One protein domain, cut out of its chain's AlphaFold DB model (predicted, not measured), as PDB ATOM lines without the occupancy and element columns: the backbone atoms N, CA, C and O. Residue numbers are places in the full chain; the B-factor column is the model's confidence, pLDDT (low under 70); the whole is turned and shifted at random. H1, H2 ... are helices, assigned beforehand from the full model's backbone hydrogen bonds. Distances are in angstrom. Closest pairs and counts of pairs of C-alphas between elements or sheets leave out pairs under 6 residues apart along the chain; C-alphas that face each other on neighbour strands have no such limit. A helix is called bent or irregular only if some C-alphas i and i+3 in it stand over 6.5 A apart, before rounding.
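This is residues 50 to 95 of the 95 residues of a protein of Artemisia annua (UniProt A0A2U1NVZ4). Two long helices, H2 and H3, stand side by side and run opposite ways as a hairpin, meeting through few contacts near the end where a tight link joins them. The short helix H1 sits at the other end of this hairpin, steeply tilted to both, near the start of H2 and the end of H3. The printed part has 46 residues with three named helices, H1, H2 and H3 in that order along the chain, and no named strand; the class is all helix. The whole is only just compact, close to loose, with a radius of gyration of the C-alphas of 10.9 A, and it is elongated, spanning 30 by 19 by 14 A.

H1 covers residues 50 to 55, with C-alpha 50 at (112.036, 219.924, 151.069), and measures 9.8 A from first to last C-alpha. It is irregular: C-alphas 50 and 53 are 7.7 A apart, where about 5 A is found in a regular helix. H2 covers residues 59 to 73, begins with C-alpha 59 at (98.501, 225.954, 142.681) and is 21.6 A long from first to last C-alpha. H3 covers residues 79 to 93, is 20.9 A long in the same measure and ends with C-alpha 93 at (104.811, 212.834, 142.894).

H1 and H2 are close but not clearly touching, and their closest C-alphas, those of Leu 55 and Leu 61, are 5.3 A apart. Their lines stand at a steep tilt of 59 degrees, and they run opposite ways. H1 touches H3, which takes part with residues 89 to 93 alone; the closest C-alphas, those of Lys 53 and Ile 92, are 6.2 A apart. These two run the same way at a steep tilt of 66 degrees. H2 and H3 form a helical hairpin, opposite ways at a shallow tilt of 14 degrees. They only just touch, with 3 pairs of C-alphas within 8 A, through residues 68 to 72 of H2 and 79 to 82 of H3 alone. The closest C-alphas of the two are those of Arg 72 and Val 79, 7.5 A apart, while their centres are 12.8 A apart. In H2 and H3 every O i to N i+4 pair is within hydrogen-bond range; in H1 1 of 2 is.

The two C-alphas farthest apart are those of Asp 74 and Asn 95, at 31.7 A. The printed part has no cut and ends at Asn 95, the chain's last residue. The links from H1 to H2, 3 residues, and from H2 to H3, 5 residues, are both tight. The mean pLDDT of the printed part is 83.5, and residue 95 is the one printed residue under 70.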
ATOM      1  N   GLU A  50     112.581 219.459 149.783       85.44
ATOM      2  CA  GLU A  50     112.036 219.924 151.069       85.44
ATOM      3  C   GLU A  50     110.519 220.159 151.014       85.44
ATOM      4  O   GLU A  50     109.807 219.761 151.931       85.44
ATOM      5  N   HIS A  51     110.019 220.774 149.939       85.69
ATOM      6  CA  HIS A  51     108.628 221.225 149.827       85.69
ATOM      7  C   HIS A  51     107.813 220.490 148.762       85.69
ATOM      8  O   HIS A  51     106.594 220.607 148.740       85.69
ATOM      9  N   GLY A  52     108.441 219.725 147.868       82.81
ATOM     10  CA  GLY A  52     107.783 219.155 146.689       82.81
ATOM     11  C   GLY A  52     106.564 218.308 147.022       82.81
ATOM     12  O   GLY A  52     105.558 218.448 146.337       82.81
ATOM     13  N   LYS A  53     106.611 217.509 148.098       84.38
ATOM     14  CA  LYS A  53     105.468 216.701 148.565       84.38
ATOM     15  C   LYS A  53     104.266 217.554 148.958       84.38
ATOM     16  O   LYS A  53     103.149 217.233 148.573       84.38
ATOM     17  N   ASP A  54     104.510 218.655 149.661       84.38
ATOM     18  CA  ASP A  54     103.467 219.592 150.094       84.38
ATOM     19  C   ASP A  54     102.943 220.445 148.933       84.38
ATOM     20  O   ASP A  54     101.838 220.983 148.993       84.38
ATOM     21  N   LEU A  55     103.735 220.577 147.866       83.25
ATOM     22  CA  LEU A  55     103.375 221.323 146.667       83.25
ATOM     23  C   LEU A  55     102.546 220.493 145.681       83.25
ATOM     24  O   LEU A  55     101.781 221.083 144.914       83.25
ATOM     25  N   VAL A  56     102.661 219.156 145.680       82.88
ATOM     26  CA  VAL A  56     101.881 218.293 144.777       82.88
ATOM     27  C   VAL A  56     100.384 218.524 144.994       82.88
ATOM     28  O   VAL A  56      99.867 218.417 146.100       82.88
ATOM     29  N   GLY A  57      99.670 218.850 143.914       80.06
ATOM     30  CA  GLY A  57      98.233 219.137 143.960       80.06
ATOM     31  C   GLY A  57      97.871 220.560 144.400       80.06
ATOM     32  O   GLY A  57      96.686 220.881 144.469       80.06
ATOM     33  N   THR A  58      98.855 221.429 144.651       84.12
ATOM     34  CA  THR A  58      98.631 222.847 144.980       84.12
ATOM     35  C   THR A  58      98.861 223.762 143.768       84.12
ATOM     36  O   THR A  58      99.680 223.444 142.900       84.12
ATOM     37  N   PRO A  59      98.218 224.944 143.709       82.44
ATOM     38  CA  PRO A  59      98.501 225.954 142.681       82.44
ATOM     39  C   PRO A  59      99.927 226.530 142.776       82.44
ATOM     40  O   PRO A  59     100.447 227.066 141.797       82.44
ATOM     41  N   ILE A  60     100.590 226.386 143.928       85.12
ATOM     42  CA  ILE A  60     101.966 226.850 144.157       85.12
ATOM     43  C   ILE A  60     102.952 226.079 143.266       85.12
ATOM     44  O   ILE A  60     103.926 226.652 142.779       85.12
ATOM     45  N   LEU A  61     102.673 224.804 142.978       84.06
ATOM     46  CA  LEU A  61     103.475 224.014 142.047       84.06
ATOM     47  C   LEU A  61     103.471 224.614 140.635       84.06
ATOM     48  O   LEU A  61     104.510 224.664 139.980       84.06
ATOM     49  N   THR A  62     102.328 225.123 140.175       84.81
ATOM     50  CA  THR A  62     102.234 225.818 138.885       84.81
ATOM     51  C   THR A  62     103.089 227.087 138.877       84.81
ATOM     52  O   THR A  62     103.754 227.368 137.879       84.81
ATOM     53  N   CYS A  63     103.137 227.834 139.989       85.25
ATOM     54  CA  CYS A  63     104.046 228.978 140.127       85.25
ATOM     55  C   CYS A  63     105.513 228.557 140.028       85.25
ATOM     56  O   CYS A  63     106.278 229.206 139.320       85.25
ATOM     57  N   TYR A  64     105.887 227.465 140.698       85.81
ATOM     58  CA  TYR A  64     107.243 226.931 140.638       85.81
ATOM     59  C   TYR A  64     107.632 226.537 139.207       85.81
ATOM     60  O   TYR A  64     108.689 226.933 138.729       85.81
ATOM     61  N   TRP A  65     106.760 225.837 138.478       83.44
ATOM     62  CA  TRP A  65     107.016 225.478 137.078       83.44
ATOM     63  C   TRP A  65     107.151 226.686 136.159       83.44
ATOM     64  O   TRP A  65     108.011 226.693 135.282       83.44
ATOM     65  N   ARG A  66     106.330 227.719 136.365       85.19
ATOM     66  CA  ARG A  66     106.450 228.969 135.613       85.19
ATOM     67  C   ARG A  66     107.798 229.639 135.871       85.19
ATOM     68  O   ARG A  66     108.483 229.968 134.912       85.19
ATOM     69  N   PHE A  67     108.201 229.739 137.135       85.12
ATOM     70  CA  PHE A  67     109.508 230.270 137.523       85.12
ATOM     71  C   PHE A  67     110.663 229.473 136.895       85.12
ATOM     72  O   PHE A  67     111.602 230.051 136.363       85.12
ATOM     73  N   MET A  68     110.572 228.141 136.879       83.50
ATOM     74  CA  MET A  68     111.562 227.274 136.228       83.50
ATOM     75  C   MET A  68     111.657 227.507 134.715       83.50
ATOM     76  O   MET A  68     112.755 227.507 134.163       83.50
ATOM     77  N   THR A  69     110.526 227.705 134.037       84.56
ATOM     78  CA  THR A  69     110.510 228.044 132.608       84.56
ATOM     79  C   THR A  69     111.140 229.412 132.362       84.56
ATOM     80  O   THR A  69     111.992 229.516 131.487       84.56
ATOM     81  N   GLU A  70     110.815 230.418 133.182       85.81
ATOM     82  CA  GLU A  70     111.401 231.765 133.102       85.81
ATOM     83  C   GLU A  70     112.934 231.717 133.270       85.81
ATOM     84  O   GLU A  70     113.668 232.246 132.439       85.81
ATOM     85  N   LEU A  71     113.446 230.969 134.256       84.06
ATOM     86  CA  LEU A  71     114.892 230.767 134.440       84.06
ATOM     87  C   LEU A  71     115.571 230.115 133.226       84.06
ATOM     88  O   LEU A  71     116.737 230.390 132.936       84.06
ATOM     89  N   ARG A  72     114.867 229.212 132.534       84.25
ATOM     90  CA  ARG A  72     115.377 228.552 131.326       84.25
ATOM     91  C   ARG A  72     115.409 229.517 130.146       84.25
ATOM     92  O   ARG A  72     116.357 229.474 129.365       84.25
ATOM     93  N   GLU A  73     114.389 230.355 130.002       85.62
ATOM     94  CA  GLU A  73     114.323 231.381 128.955       85.62
ATOM     95  C   GLU A  73     115.410 232.446 129.131       85.62
ATOM     96  O   GLU A  73     116.049 232.828 128.152       85.62
ATOM     97  N   ASP A  74     115.711 232.820 130.376       84.00
ATOM     98  CA  ASP A  74     116.809 233.733 130.718       84.00
ATOM     99  C   ASP A  74     118.207 233.096 130.582       84.00
ATOM    100  O   ASP A  74     119.229 233.771 130.741       84.00
ATOM    101  N   GLY A  75     118.287 231.792 130.294       82.88
ATOM    102  CA  GLY A  75     119.547 231.056 130.168       82.88
ATOM    103  C   GLY A  75     120.280 230.835 131.496       82.88
ATOM    104  O   GLY A  75     121.472 230.528 131.493       82.88
ATOM    105  N   LEU A  76     119.585 230.984 132.630       83.25
ATOM    106  CA  LEU A  76     120.125 230.741 133.973       83.25
ATOM    107  C   LEU A  76     120.187 229.248 134.314       83.25
ATOM    108  O   LEU A  76     120.989 228.840 135.154       83.25
ATOM    109  N   ILE A  77     119.352 228.439 133.660       82.88
ATOM    110  CA  ILE A  77     119.395 226.979 133.726       82.88
ATOM    111  C   ILE A  77     119.427 226.387 132.319       82.88
ATOM    112  O   ILE A  77     118.769 226.868 131.396       82.88
ATOM    113  N   ASP A  78     120.183 225.310 132.159       83.75
ATOM    114  CA  ASP A  78     120.254 224.556 130.917       83.75
ATOM    115  C   ASP A  78     119.149 223.474 130.832       83.75
ATOM    116  O   ASP A  78     118.425 223.177 131.790       83.75
ATOM    117  N   VAL A  79     118.997 222.876 129.646       83.81
ATOM    118  CA  VAL A  79     117.981 221.843 129.373       83.81
ATOM    119  C   VAL A  79     118.210 220.564 130.184       83.81
ATOM    120  O   VAL A  79     117.241 219.897 130.554       83.81
ATOM    121  N   GLU A  80     119.462 220.213 130.471       85.31
ATOM    122  CA  GLU A  80     119.816 219.030 131.257       85.31
ATOM    123  C   GLU A  80     119.408 219.235 132.720       85.31
ATOM    124  O   GLU A  80     118.702 218.397 133.285       85.31
ATOM    125  N   THR A  81     119.716 220.400 133.294       83.31
ATOM    126  CA  THR A  81     119.247 220.821 134.619       83.31
ATOM    127  C   THR A  81     117.725 220.748 134.728       83.31
ATOM    128  O   THR A  81     117.197 220.148 135.668       83.31
ATOM    129  N   PHE A  82     117.000 221.328 133.767       83.81
ATOM    130  CA  PHE A  82     115.535 221.305 133.769       83.81
ATOM    131  C   PHE A  82     114.989 219.868 133.738       83.81
ATOM    132  O   PHE A  82     114.057 219.528 134.466       83.81
ATOM    133  N   THR A  83     115.611 219.003 132.931       86.69
ATOM    134  CA  THR A  83     115.234 217.589 132.810       86.69
ATOM    135  C   THR A  83     115.462 216.829 134.117       86.69
ATOM    136  O   THR A  83     114.574 216.105 134.571       86.69
ATOM    137  N   ASN A  84     116.611 217.038 134.764       86.94
ATOM    138  CA  ASN A  84     116.948 216.420 136.047       86.94
ATOM    139  C   ASN A  84     115.960 216.830 137.150       86.94
ATOM    140  O   ASN A  84     115.489 215.991 137.918       86.94
ATOM    141  N   LEU A  85     115.584 218.110 137.200       84.88
ATOM    142  CA  LEU A  85     114.595 218.616 138.156       84.88
ATOM    143  C   LEU A  85     113.202 218.027 137.914       84.88
ATOM    144  O   LEU A  85     112.505 217.695 138.875       84.88
ATOM    145  N   ASN A  86     112.819 217.823 136.652       85.25
ATOM    146  CA  ASN A  86     111.567 217.154 136.317       85.25
ATOM    147  C   ASN A  86     111.546 215.691 136.777       85.25
ATOM    148  O   ASN A  86     110.557 215.250 137.354       85.25
ATOM    149  N   GLN A  87     112.652 214.959 136.620       87.50
ATOM    150  CA  GLN A  87     112.762 213.593 137.145       87.50
ATOM    151  C   GLN A  87     112.646 213.546 138.676       87.50
ATOM    152  O   GLN A  87     111.964 212.676 139.218       87.50
ATOM    153  N   ILE A  88     113.276 214.491 139.386       85.75
ATOM    154  CA  ILE A  88     113.148 214.614 140.848       85.75
ATOM    155  C   ILE A  88     111.684 214.849 141.231       85.75
ATOM    156  O   ILE A  88     111.161 214.163 142.109       85.75
ATOM    157  N   PHE A  89     111.005 215.768 140.544       84.19
ATOM    158  CA  PHE A  89     109.590 216.034 140.777       84.19
ATOM    159  C   PHE A  89     108.712 214.802 140.520       84.19
ATOM    160  O   PHE A  89     107.874 214.460 141.354       84.19
ATOM    161  N   GLU A  90     108.910 214.098 139.403       85.06
ATOM    162  CA  GLU A  90     108.170 212.869 139.107       85.06
ATOM    163  C   GLU A  90     108.354 211.810 140.197       85.06
ATOM    164  O   GLU A  90     107.392 211.138 140.569       85.06
ATOM    165  N   ASN A  91     109.570 211.673 140.729       86.12
ATOM    166  CA  ASN A  91     109.860 210.746 141.820       86.12
ATOM    167  C   ASN A  91     109.156 211.141 143.123       86.12
ATOM    168  O   ASN A  91     108.727 210.264 143.868       86.12
ATOM    169  N   ILE A  92     109.019 212.441 143.393       83.31
ATOM    170  CA  ILE A  92     108.291 212.958 144.558       83.31
ATOM    171  C   ILE A  92     106.780 212.762 144.395       83.31
ATOM    172  O   ILE A  92     106.107 212.390 145.346       83.31
ATOM    173  N   SER A  93     106.244 212.978 143.192       77.38
ATOM    174  CA  SER A  93     104.811 212.834 142.894       77.38
ATOM    175  C   SER A  93     104.330 211.378 142.933       77.38
ATOM    176  O   SER A  93     103.180 211.102 143.267       77.38
ATOM    177  N   LYS A  94     105.210 210.423 142.611       74.00
ATOM    178  CA  LYS A  94     104.900 208.984 142.596       74.00
ATOM    179  C   LYS A  94     104.961 208.312 143.981       74.00
ATOM    180  O   LYS A  94     104.690 207.114 144.046       74.00
ATOM    181  N   ASN A  95     105.346 209.025 145.048       56.66
ATOM    182  CA  ASN A  95     105.772 208.442 146.332       56.66
ATOM    183  C   ASN A  95     105.133 209.115 147.556       56.66
ATOM    184  O   ASN A  95     104.315 208.452 148.227       56.66
TER     185      ASN A  95